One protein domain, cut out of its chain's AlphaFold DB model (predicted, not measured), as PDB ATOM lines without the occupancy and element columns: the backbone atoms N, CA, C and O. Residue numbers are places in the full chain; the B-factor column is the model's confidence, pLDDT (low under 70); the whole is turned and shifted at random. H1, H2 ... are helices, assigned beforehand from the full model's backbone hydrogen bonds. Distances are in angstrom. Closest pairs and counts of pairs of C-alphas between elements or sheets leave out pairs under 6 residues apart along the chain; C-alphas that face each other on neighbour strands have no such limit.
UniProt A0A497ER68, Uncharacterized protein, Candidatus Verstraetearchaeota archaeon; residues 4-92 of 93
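This is residues 4 to 92 of the 93 residues of an uncharacterized protein of Candidatus Verstraetearchaeota archaeon (UniProt A0A497ER68). What shape does the printed part make? Three helices zigzag in a loose up-and-down bundle: H1 runs one way, H2 folds back with its place in the middle, and the long H3 turns back again beside H2. The last part of H3, with the residue after it, sticks out past the other two helices at residues 81 to 92, and this arm makes much of the length. What is it made of, and how large is it? The printed part has 89 residues with three named helices in the order H1, H2, H3 and no named strand, and its class is all helix. It is loose, with a radius of gyration of the C-alphas of 16.8 A, and the C-alphas span 60 by 23 by 15 A.

How does the first helix stand to the second? H1, residues 4 to 26, and H2, residues 29 to 50, form a helical hairpin and touch, with 23 pairs of C-alphas within 8 A. Their closest C-alphas are those of Ala 23 and Phe 31, 4.8 A apart, and they run opposite ways at a shallow tilt of 29 degrees. How does the third helix join them? H3, residues 56 to 91, touches H2 with 43 pairs of C-alphas within 8 A, and the closest C-alphas are those of Gly 36 and Gly 66, 4.1 A apart. H2 and H3 are a helical hairpin too, running opposite ways at a shallow tilt of 15 degrees. Do H1 and H3 meet? They are close but not clearly touching: their closest C-alphas, those of Ser 20 and Phe 69, are 7.7 A apart, and their centres are 19.3 A apart. They run the same way at a shallow tilt of 32 degrees. The three helices form a bundle, up and down, in which each runs against the one before it in the chain. What do the backbone atoms show? In H1, H2 and H3, every O i to N i+4 pair is within hydrogen-bond range.

Where does H1 run? It covers 23 residues from Ser 4, whose C-alpha is at (181.010, 134.307, 90.957), to Arg 26, and measures 32.5 A from first to last C-alpha. Where does the backbone turn back? H2 covers 22 residues from Ile 29, with its C-alpha at (210.416, 134.024, 103.069), to Tyr 50, and measures 31.4 A from first to last C-alpha. How far does H3 reach? It is the longest helix, 36 residues from Leu 56 to Glu 91, and measures 53.7 A from first to last C-alpha. Its last C-alpha is at (234.589, 127.022, 107.776).

How far does the printed part extend? The two C-alphas farthest apart are those of Asn 52 and Leu 92, at 61.1 A, and the outline is a rod. What remains without the stretch that stands free? Residues 81 to 92, of which 81 to 91 belong to H3, stand free; the other 77 residues span 42 by 22 by 13 A, with a radius of gyration of 13.2 A. Is there a cut or a long link? The printed part has no cut, and the links from H1 to H2, with 2 residues, and from H2 to H3, with 5 residues, are both tight. How confident is the model? The mean pLDDT of the printed part is 91.1, and no printed residue is under 70.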
ATOM      1  N   SER A   4     179.734 134.958  91.259       84.06
ATOM      2  CA  SER A   4     181.010 134.307  90.957       84.06
ATOM      3  C   SER A   4     182.217 135.179  91.322       84.06
ATOM      4  O   SER A   4     183.184 134.674  91.891       84.06
ATOM      5  N   GLU A   5     182.159 136.489  91.073       82.94
ATOM      6  CA  GLU A   5     183.213 137.437  91.462       82.94
ATOM      7  C   GLU A   5     183.372 137.532  92.986       82.94
ATOM      8  O   GLU A   5     184.497 137.594  93.483       82.94
ATOM      9  N   LEU A   6     182.262 137.497  93.734       84.25
ATOM     10  CA  LEU A   6     182.282 137.491  95.199       84.25
ATOM     11  C   LEU A   6     182.969 136.230  95.743       84.25
ATOM     12  O   LEU A   6     183.799 136.324  96.646       84.25
ATOM     13  N   ILE A   7     182.652 135.057  95.182       89.75
ATOM     14  CA  ILE A   7     183.256 133.778  95.588       89.75
ATOM     15  C   ILE A   7     184.764 133.788  95.324       89.75
ATOM     16  O   ILE A   7     185.544 133.418  96.201       89.75
ATOM     17  N   ILE A   8     185.188 134.248  94.143       87.62
ATOM     18  CA  ILE A   8     186.611 134.353  93.792       87.62
ATOM     19  C   ILE A   8     187.325 135.314  94.748       87.62
ATOM     20  O   ILE A   8     188.394 134.987  95.260       87.62
ATOM     21  N   TYR A   9     186.722 136.466  95.042       86.88
ATOM     22  CA  TYR A   9     187.277 137.433  95.988       86.88
ATOM     23  C   TYR A   9     187.482 136.825  97.387       86.88
ATOM     24  O   TYR A   9     188.558 136.953  97.973       86.88
ATOM     25  N   LEU A  10     186.482 136.102  97.901       90.12
ATOM     26  CA  LEU A  10     186.554 135.399  99.186       90.12
ATOM     27  C   LEU A  10     187.621 134.299  99.198       90.12
ATOM     28  O   LEU A  10     188.340 134.158 100.188       90.12
ATOM     29  N   LEU A  11     187.760 133.546  98.106       92.25
ATOM     30  CA  LEU A  11     188.802 132.526  97.962       92.25
ATOM     31  C   LEU A  11     190.204 133.143  97.987       92.25
ATOM     32  O   LEU A  11     191.071 132.650  98.707       92.25
ATOM     33  N   VAL A  12     190.427 134.235  97.251       91.94
ATOM     34  CA  VAL A  12     191.715 134.948  97.238       91.94
ATOM     35  C   VAL A  12     192.022 135.544  98.614       91.94
ATOM     36  O   VAL A  12     193.164 135.490  99.072       91.94
ATOM     37  N   PHE A  13     191.011 136.062  99.313       92.94
ATOM     38  CA  PHE A  13     191.153 136.513 100.696       92.94
ATOM     39  C   PHE A  13     191.565 135.370 101.635       92.94
ATOM     40  O   PHE A  13     192.571 135.484 102.337       92.94
ATOM     41  N   ALA A  14     190.850 134.243 101.613       95.12
ATOM     42  CA  ALA A  14     191.157 133.088 102.454       95.12
ATOM     43  C   ALA A  14     192.557 132.521 102.166       95.12
ATOM     44  O   ALA A  14     193.303 132.193 103.092       95.12
ATOM     45  N   LEU A  15     192.948 132.464 100.892       94.94
ATOM     46  CA  LEU A  15     194.273 132.020 100.475       94.94
ATOM     47  C   LEU A  15     195.380 132.934 101.019       94.94
ATOM     48  O   LEU A  15     196.387 132.439 101.525       94.94
ATOM     49  N   ASN A  16     195.173 134.253 101.006       94.56
ATOM     50  CA  ASN A  16     196.118 135.206 101.591       94.56
ATOM     51  C   ASN A  16     196.246 135.067 103.107       94.56
ATOM     52  O   ASN A  16     197.354 135.148 103.641       94.56
ATOM     53  N   VAL A  17     195.144 134.802 103.808       95.38
ATOM     54  CA  VAL A  17     195.176 134.507 105.249       95.38
ATOM     55  C   VAL A  17     195.969 133.223 105.523       95.38
ATOM     56  O   VAL A  17     196.791 133.190 106.443       95.38
ATOM     57  N   LEU A  18     195.798 132.183 104.703       96.06
ATOM     58  CA  LEU A  18     196.576 130.946 104.818       96.06
ATOM     59  C   LEU A  18     198.068 131.182 104.563       96.06
ATOM     60  O   LEU A  18     198.894 130.754 105.368       96.06
ATOM     61  N   TRP A  19     198.433 131.897 103.495       95.19
ATOM     62  CA  TRP A  19     199.831 132.239 103.219       95.19
ATOM     63  C   TRP A  19     200.445 133.091 104.327       95.19
ATOM     64  O   TRP A  19     201.568 132.815 104.737       95.19
ATOM     65  N   SER A  20     199.692 134.049 104.870       95.06
ATOM     66  CA  SER A  20     200.093 134.858 106.027       95.06
ATOM     67  C   SER A  20     200.429 133.983 107.238       95.06
ATOM     68  O   SER A  20     201.488 134.132 107.848       95.06
ATOM     69  N   SER A  21     199.549 133.034 107.563       95.88
ATOM     70  CA  SER A  21     199.728 132.111 108.686       95.88
ATOM     71  C   SER A  21     200.927 131.182 108.481       95.88
ATOM     72  O   SER A  21     201.761 131.022 109.373       95.88
ATOM     73  N   ILE A  22     201.066 130.606 107.283       94.75
ATOM     74  CA  ILE A  22     202.190 129.723 106.945       94.75
ATOM     75  C   ILE A  22     203.512 130.493 106.983       94.75
ATOM     76  O   ILE A  22     204.493 129.967 107.510       94.75
ATOM     77  N   ALA A  23     203.539 131.721 106.460       94.06
ATOM     78  CA  ALA A  23     204.712 132.582 106.487       94.06
ATOM     79  C   ALA A  23     205.206 132.773 107.924       94.06
ATOM     80  O   ALA A  23     206.353 132.439 108.209       94.06
ATOM     81  N   LEU A  24     204.324 133.203 108.833       93.38
ATOM     82  CA  LEU A  24     204.667 133.446 110.237       93.38
ATOM     83  C   LEU A  24     205.075 132.162 110.975       93.38
ATOM     84  O   LEU A  24     206.108 132.148 111.640       93.38
ATOM     85  N   ASN A  25     204.312 131.075 110.822       94.75
ATOM     86  CA  ASN A  25     204.552 129.826 111.552       94.75
ATOM     87  C   ASN A  25     205.816 129.094 111.099       94.75
ATOM     88  O   ASN A  25     206.549 128.554 111.924       94.75
ATOM     89  N   ARG A  26     206.071 129.042 109.788       92.69
ATOM     90  CA  ARG A  26     207.236 128.336 109.233       92.69
ATOM     91  C   ARG A  26     208.440 129.240 109.015       92.69
ATOM     92  O   ARG A  26     209.433 128.766 108.476       92.69
ATOM     93  N   GLN A  27     208.335 130.521 109.373       92.12
ATOM     94  CA  GLN A  27     209.315 131.547 109.023       92.12
ATOM     95  C   GLN A  27     209.743 131.419 107.556       92.12
ATOM     96  O   GLN A  27     210.918 131.263 107.234       92.12
ATOM     97  N   SER A  28     208.764 131.395 106.650       93.00
ATOM     98  CA  SER A  28     209.036 131.191 105.230       93.00
ATOM     99  C   SER A  28     209.054 132.516 104.483       93.00
ATOM    100  O   SER A  28     208.032 133.196 104.372       93.00
ATOM    101  N   ILE A  29     210.214 132.835 103.904       92.88
ATOM    102  CA  ILE A  29     210.416 134.024 103.069       92.88
ATOM    103  C   ILE A  29     209.448 134.005 101.879       92.88
ATOM    104  O   ILE A  29     208.747 134.989 101.645       92.88
ATOM    105  N   THR A  30     209.358 132.867 101.178       92.88
ATOM    106  CA  THR A  30     208.514 132.682  99.987       92.88
ATOM    107  C   THR A  30     207.042 132.944 100.288       92.88
ATOM    108  O   THR A  30     206.417 133.755  99.607       92.88
ATOM    109  N   PHE A  31     206.492 132.316 101.334       93.25
ATOM    110  CA  PHE A  31     205.091 132.532 101.709       93.25
ATOM    111  C   PHE A  31     204.833 133.952 102.221       93.25
ATOM    112  O   PHE A  31     203.742 134.475 102.011       93.25
ATOM    113  N   GLY A  32     205.825 134.604 102.836       93.44
ATOM    114  CA  GLY A  32     205.694 136.000 103.248       93.44
ATOM    115  C   GLY A  32     205.620 136.965 102.058       93.44
ATOM    116  O   GLY A  32     204.754 137.835 102.044       93.44
ATOM    117  N   PHE A  33     206.423 136.752 101.006       94.25
ATOM    118  CA  PHE A  33     206.315 137.528  99.763       94.25
ATOM    119  C   PHE A  33     204.995 137.262  99.022       94.25
ATOM    120  O   PHE A  33     204.356 138.209  98.569       94.25
ATOM    121  N   LEU A  34     204.560 135.998  98.936       94.50
ATOM    122  CA  LEU A  34     203.259 135.622  98.359       94.50
ATOM    123  C   LEU A  34     202.097 136.306  99.086       94.50
ATOM    124  O   LEU A  34     201.229 136.886  98.436       94.50
ATOM    125  N   SER A  35     202.119 136.283 100.421       95.06
ATOM    126  CA  SER A  35     201.144 136.988 101.254       95.06
ATOM    127  C   SER A  35     201.167 138.493 100.984       95.06
ATOM    128  O   SER A  35     200.131 139.086 100.692       95.06
ATOM    129  N   GLY A  36     202.354 139.113 101.003       94.56
ATOM    130  CA  GLY A  36     202.519 140.537 100.721       94.56
ATOM    131  C   GLY A  36     201.892 140.934  99.384       94.56
ATOM    132  O   GLY A  36     201.021 141.803  99.347       94.56
ATOM    133  N   ILE A  37     202.277 140.254  98.299       95.25
ATOM    134  CA  ILE A  37     201.738 140.495  96.952       95.25
ATOM    135  C   ILE A  37     200.220 140.318  96.931       95.25
ATOM    136  O   ILE A  37     199.514 141.172  96.397       95.25
ATOM    137  N   GLY A  38     199.695 139.242  97.513       94.50
ATOM    138  CA  GLY A  38     198.265 138.976  97.453       94.50
ATOM    139  C   GLY A  38     197.422 139.974  98.259       94.50
ATOM    140  O   GLY A  38     196.347 140.353  97.794       94.50
ATOM    141  N   TRP A  39     197.925 140.501  99.381       96.00
ATOM    142  CA  TRP A  39     197.286 141.621 100.086       96.00
ATOM    143  C   TRP A  39     197.282 142.914  99.259       96.00
ATOM    144  O   TRP A  39     196.280 143.630  99.258       96.00
ATOM    145  N   PHE A  40     198.344 143.193  98.495       94.06
ATOM    146  CA  PHE A  40     198.358 144.318  97.550       94.06
ATOM    147  C   PHE A  40     197.369 144.126  96.396       94.06
ATOM    148  O   PHE A  40     196.678 145.073  96.025       94.06
ATOM    149  N   VAL A  41     197.251 142.912  95.852       93.25
ATOM    150  CA  VAL A  41     196.262 142.601  94.806       93.25
ATOM    151  C   VAL A  41     194.841 142.825  95.324       93.25
ATOM    152  O   VAL A  41     194.050 143.493  94.659       93.25
ATOM    153  N   LEU A  42     194.533 142.347  96.535       92.38
ATOM    154  CA  LEU A  42     193.239 142.588  97.178       92.38
ATOM    155  C   LEU A  42     192.989 144.077  97.420       92.38
ATOM    156  O   LEU A  42     191.879 144.544  97.183       92.38
ATOM    157  N   ALA A  43     194.007 144.834  97.834       92.19
ATOM    158  CA  ALA A  43     193.893 146.279  97.994       92.19
ATOM    159  C   ALA A  43     193.553 146.986  96.676       92.19
ATOM    160  O   ALA A  43     192.614 147.775  96.636       92.19
ATOM    161  N   ILE A  44     194.261 146.670  95.587       91.06
ATOM    162  CA  ILE A  44     193.997 147.245  94.260       91.06
ATOM    163  C   ILE A  44     192.582 146.889  93.798       91.06
ATOM    164  O   ILE A  44     191.844 147.762  93.344       91.06
ATOM    165  N   GLN A  45     192.172 145.629  93.954       88.31
ATOM    166  CA  GLN A  45     190.825 145.191  93.592       88.31
ATOM    167  C   GLN A  45     189.754 145.924  94.413       88.31
ATOM    168  O   GLN A  45     188.753 146.375  93.856       88.31
ATOM    169  N   HIS A  46     189.972 146.094  95.720       89.62
ATOM    170  CA  HIS A  46     189.049 146.821  96.590       89.62
ATOM    171  C   HIS A  46     188.989 148.312  96.237       89.62
ATOM    172  O   HIS A  46     187.906 148.896  96.230       89.62
ATOM    173  N   LEU A  47     190.127 148.917  95.885       89.62
ATOM    174  CA  LEU A  47     190.199 150.300  95.427       89.62
ATOM    175  C   LEU A  47     189.383 150.491  94.148       89.62
ATOM    176  O   LEU A  47     188.537 151.374  94.106       89.62
ATOM    177  N   ILE A  48     189.568 149.636  93.138       86.69
ATOM    178  CA  ILE A  48     188.836 149.724  91.862       86.69
ATOM    179  C   ILE A  48     187.318 149.644  92.084       86.69
ATOM    180  O   ILE A  48     186.563 150.388  91.461       86.69
ATOM    181  N   LEU A  49     186.867 148.764  92.980       84.38
ATOM    182  CA  LEU A  49     185.441 148.523  93.211       84.38
ATOM    183  C   LEU A  49     184.776 149.571  94.118       84.38
ATOM    184  O   LEU A  49     183.590 149.853  93.945       84.38
ATOM    185  N   TYR A  50     185.510 150.143  95.076       84.00
ATOM    186  CA  TYR A  50     184.928 150.934  96.166       84.00
ATOM    187  C   TYR A  50     185.587 152.310  96.372       84.00
ATOM    188  O   TYR A  50     185.435 152.890  97.447       84.00
ATOM    189  N   TYR A  51     186.273 152.874  95.367       81.25
ATOM    190  CA  TYR A  51     187.058 154.113  95.530       81.25
ATOM    191  C   TYR A  51     186.274 155.330  96.060       81.25
ATOM    192  O   TYR A  51     186.842 156.166  96.753       81.25
ATOM    193  N   ASN A  52     184.975 155.430  95.762       81.94
ATOM    194  CA  ASN A  52     184.111 156.535  96.205       81.94
ATOM    195  C   ASN A  52     183.295 156.222  97.468       81.94
ATOM    196  O   ASN A  52     182.423 157.000  97.848       81.94
ATOM    197  N   SER A  53     183.517 155.069  98.095       84.12
ATOM    198  CA  SER A  53     182.726 154.617  99.238       84.12
ATOM    199  C   SER A  53     183.482 154.774 100.553       84.12
ATOM    200  O   SER A  53     184.710 154.724 100.601       84.12
ATOM    201  N   SER A  54     182.748 154.870 101.664       81.00
ATOM    202  CA  SER A  54     183.312 154.841 103.021       81.00
ATOM    203  C   SER A  54     184.106 153.557 103.317       81.00
ATOM    204  O   SER A  54     184.932 153.539 104.227       81.00
ATOM    205  N   PHE A  55     183.918 152.499 102.518       81.31
ATOM    206  CA  PHE A  55     184.702 151.260 102.586       81.31
ATOM    207  C   PHE A  55     186.158 151.399 102.103       81.31
ATOM    208  O   PHE A  55     186.938 150.460 102.248       81.31
ATOM    209  N   LEU A  56     186.579 152.572 101.619       82.81
ATOM    210  CA  LEU A  56     187.969 152.845 101.241       82.81
ATOM    211  C   LEU A  56     188.970 152.640 102.399       82.81
ATOM    212  O   LEU A  56     190.128 152.308 102.163       82.81
ATOM    213  N   VAL A  57     188.527 152.739 103.658       86.44
ATOM    214  CA  VAL A  57     189.354 152.414 104.837       86.44
ATOM    215  C   VAL A  57     189.868 150.967 104.799       86.44
ATOM    216  O   VAL A  57     191.009 150.707 105.175       86.44
ATOM    217  N   ILE A  58     189.073 150.026 104.280       87.44
ATOM    218  CA  ILE A  58     189.456 148.609 104.170       87.44
ATOM    219  C   ILE A  58     190.613 148.432 103.176       87.44
ATOM    220  O   ILE A  58     191.518 147.634 103.415       87.44
ATOM    221  N   CYS A  59     190.649 149.233 102.107       91.44
ATOM    222  CA  CYS A  59     191.762 149.233 101.159       91.44
ATOM    223  C   CYS A  59     193.092 149.584 101.847       91.44
ATOM    224  O   CYS A  59     194.104 148.920 101.613       91.44
ATOM    225  N   TRP A  60     193.097 150.587 102.730       90.12
ATOM    226  CA  TRP A  60     194.296 150.964 103.487       90.12
ATOM    227  C   TRP A  60     194.752 149.867 104.450       90.12
ATOM    228  O   TRP A  60     195.954 149.658 104.604       90.12
ATOM    229  N   LEU A  61     193.815 149.125 105.048       92.88
ATOM    230  CA  LEU A  61     194.144 147.971 105.889       92.88
ATOM    231  C   LEU A  61     194.826 146.859 105.083       92.88
ATOM    232  O   LEU A  61     195.828 146.302 105.536       92.88
ATOM    233  N   TYR A  62     194.340 146.562 103.877       93.69
ATOM    234  CA  TYR A  62     194.987 145.587 102.994       93.69
ATOM    235  C   TYR A  62     196.376 146.049 102.545       93.69
ATOM    236  O   TYR A  62     197.323 145.268 102.637       93.69
ATOM    237  N   LEU A  63     196.538 147.322 102.163       93.38
ATOM    238  CA  LEU A  63     197.852 147.893 101.839       93.38
ATOM    239  C   LEU A  63     198.825 147.793 103.018       93.38
ATOM    240  O   LEU A  63     199.958 147.346 102.846       93.38
ATOM    241  N   GLY A  64     198.383 148.176 104.219       94.88
ATOM    242  CA  GLY A  64     199.201 148.108 105.429       94.88
ATOM    243  C   GLY A  64     199.619 146.676 105.761       94.88
ATOM    244  O   GLY A  64     200.786 146.421 106.048       94.88
ATOM    245  N   THR A  65     198.693 145.722 105.639       94.75
ATOM    246  CA  THR A  65     198.973 144.297 105.865       94.75
ATOM    247  C   THR A  65     199.991 143.768 104.853       94.75
ATOM    248  O   THR A  65     200.967 143.123 105.239       94.75
ATOM    249  N   GLY A  66     199.826 144.103 103.569       95.31
ATOM    250  CA  GLY A  66     200.784 143.745 102.524       95.31
ATOM    251  C   GLY A  66     202.179 144.312 102.791       95.31
ATOM    252  O   GLY A  66     203.169 143.584 102.710       95.31
ATOM    253  N   ALA A  67     202.263 145.585 103.187       95.88
ATOM    254  CA  ALA A  67     203.525 146.235 103.531       95.88
ATOM    255  C   ALA A  67     204.231 145.557 104.719       95.88
ATOM    256  O   ALA A  67     205.441 145.335 104.662       95.88
ATOM    257  N   ILE A  68     203.487 145.174 105.765       96.06
ATOM    258  CA  ILE A  68     204.034 144.450 106.924       96.06
ATOM    259  C   ILE A  68     204.672 143.130 106.485       96.06
ATOM    260  O   ILE A  68     205.806 142.850 106.870       96.06
ATOM    261  N   PHE A  69     203.983 142.342 105.654       95.19
ATOM    262  CA  PHE A  69     204.519 141.069 105.170       95.19
ATOM    263  C   PHE A  69     205.766 141.247 104.305       95.19
ATOM    264  O   PHE A  69     206.728 140.503 104.482       95.19
ATOM    265  N   PHE A  70     205.807 142.266 103.446       94.25
ATOM    266  CA  PHE A  70     207.013 142.585 102.681       94.25
ATOM    267  C   PHE A  70     208.193 142.950 103.582       94.25
ATOM    268  O   PHE A  70     209.261 142.349 103.462       94.25
ATOM    269  N   ILE A  71     208.011 143.899 104.506       95.81
ATOM    270  CA  ILE A  71     209.068 144.326 105.435       95.81
ATOM    271  C   ILE A  71     209.564 143.131 106.254       95.81
ATOM    272  O   ILE A  71     210.769 142.914 106.378       95.81
ATOM    273  N   TRP A  72     208.642 142.320 106.772       94.81
ATOM    274  CA  TRP A  72     208.971 141.130 107.545       94.81
ATOM    275  C   TRP A  72     209.753 140.097 106.719       94.81
ATOM    276  O   TRP A  72     210.784 139.601 107.179       94.81
ATOM    277  N   SER A  73     209.341 139.835 105.476       94.00
ATOM    278  CA  SER A  73     210.062 138.953 104.551       94.00
ATOM    279  C   SER A  73     211.463 139.459 104.217       94.00
ATOM    280  O   SER A  73     212.398 138.659 104.178       94.00
ATOM    281  N   PHE A  74     211.642 140.771 104.026       95.38
ATOM    282  CA  PHE A  74     212.966 141.366 103.815       95.38
ATOM    283  C   PHE A  74     213.870 141.201 105.037       95.38
ATOM    284  O   PHE A  74     215.027 140.807 104.894       95.38
ATOM    285  N   ILE A  75     213.347 141.447 106.243       95.00
ATOM    286  CA  ILE A  75     214.097 141.256 107.493       95.00
ATOM    287  C   ILE A  75     214.535 139.799 107.631       95.00
ATOM    288  O   ILE A  75     215.683 139.526 107.987       95.00
ATOM    289  N   LEU A  76     213.630 138.860 107.356       93.88
ATOM    290  CA  LEU A  76     213.921 137.437 107.445       93.88
ATOM    291  C   LEU A  76     214.999 137.024 106.434       93.88
ATOM    292  O   LEU A  76     215.980 136.397 106.823       93.88
ATOM    293  N   ALA A  77     214.876 137.453 105.175       93.00
ATOM    294  CA  ALA A  77     215.874 137.190 104.141       93.00
ATOM    295  C   ALA A  77     217.257 137.747 104.510       93.00
ATOM    296  O   ALA A  77     218.267 137.060 104.355       93.00
ATOM    297  N   PHE A  78     217.306 138.962 105.061       94.38
ATOM    298  CA  PHE A  78     218.555 139.572 105.510       94.38
ATOM    299  C   PHE A  78     219.197 138.793 106.666       94.38
ATOM    300  O   PHE A  78     220.404 138.552 106.659       94.38
ATOM    301  N   LYS A  79     218.397 138.335 107.637       94.19
ATOM    302  CA  LYS A  79     218.882 137.490 108.741       94.19
ATOM    303  C   LYS A  79     219.442 136.162 108.241       94.19
ATOM    304  O   LYS A  79     220.540 135.790 108.650       94.19
ATOM    305  N   THR A  80     218.733 135.484 107.339       92.62
ATOM    306  CA  THR A  80     219.196 134.224 106.741       92.62
ATOM    307  C   THR A  80     220.507 134.419 105.978       92.62
ATOM    308  O   THR A  80     221.420 133.608 106.107       92.62
ATOM    309  N   PHE A  81     220.649 135.524 105.241       93.31
ATOM    310  CA  PHE A  81     221.893 135.853 104.545       93.31
ATOM    311  C   PHE A  81     223.071 136.070 105.507       93.31
ATOM    312  O   PHE A  81     224.156 135.536 105.284       93.31
ATOM    313  N   LEU A  82     222.868 136.821 106.596       94.19
ATOM    314  CA  LEU A  82     223.915 137.051 107.597       94.19
ATOM    315  C   LEU A  82     224.346 135.762 108.307       94.19
ATOM    316  O   LEU A  82     225.535 135.584 108.567       94.19
ATOM    317  N   GLN A  83     223.402 134.867 108.607       92.62
ATOM    318  CA  GLN A  83     223.703 133.557 109.189       92.62
ATOM    319  C   GLN A  83     224.544 132.708 108.233       92.62
ATOM    320  O   GLN A  83     225.621 132.260 108.620       92.62
ATOM    321  N   ALA A  84     224.126 132.597 106.970       90.31
ATOM    322  CA  ALA A  84     224.870 131.855 105.954       90.31
ATOM    323  C   ALA A  84     226.279 132.428 105.720       90.31
ATOM    324  O   ALA A  84     227.227 131.680 105.488       90.31
ATOM    325  N   LYS A  85     226.442 133.756 105.796       91.56
ATOM    326  CA  LYS A  85     227.764 134.391 105.722       91.56
ATOM    327  C   LYS A  85     228.645 133.987 106.909       91.56
ATOM    328  O   LYS A  85     229.779 133.578 106.702       91.56
ATOM    329  N   LYS A  86     228.114 134.068 108.134       92.06
ATOM    330  CA  LYS A  86     228.851 133.717 109.357       92.06
ATOM    331  C   LYS A  86     229.309 132.255 109.363       92.06
ATOM    332  O   LYS A  86     230.411 131.978 109.814       92.06
ATOM    333  N   GLU A  87     228.470 131.339 108.888       90.25
ATOM    334  CA  GLU A  87     228.810 129.912 108.787       90.25
ATOM    335  C   GLU A  87     229.977 129.678 107.822       90.25
ATOM    336  O   GLU A  87     230.929 128.992 108.177       90.25
ATOM    337  N   ARG A  88     229.975 130.338 106.658       86.00
ATOM    338  CA  ARG A  88     231.097 130.268 105.706       86.00
ATOM    339  C   ARG A  88     232.397 130.834 106.267       86.00
ATOM    340  O   ARG A  88     233.456 130.275 106.018       86.00
ATOM    341  N   ASP A  89     232.323 131.935 107.012       88.25
ATOM    342  CA  ASP A  89     233.510 132.546 107.621       88.25
ATOM    343  C   ASP A  89     234.129 131.630 108.702       88.25
ATOM    344  O   ASP A  89     235.338 131.662 108.907       88.25
ATOM    345  N   LEU A  90     233.320 130.794 109.370       82.56
ATOM    346  CA  LEU A  90     233.780 129.796 110.348       82.56
ATOM    347  C   LEU A  90     234.437 128.571 109.698       82.56
ATOM    348  O   LEU A  90     235.359 128.018 110.281       82.56
ATOM    349  N   GLU A  91     233.988 128.149 108.514       79.31
ATOM    350  CA  GLU A  91     234.589 127.022 107.776       79.31
ATOM    351  C   GLU A  91     235.996 127.331 107.230       79.31
ATOM    352  O   GLU A  91     236.720 126.420 106.830       79.31
ATOM    353  N   LEU A  92     236.381 128.610 107.186       71.69
ATOM    354  CA  LEU A  92     237.659 129.085 106.645       71.69
ATOM    355  C   LEU A  92     238.765 129.258 107.708       71.69
ATOM    356  O   LEU A  92     239.876 129.646 107.341       71.69
TER     357      LEU A  92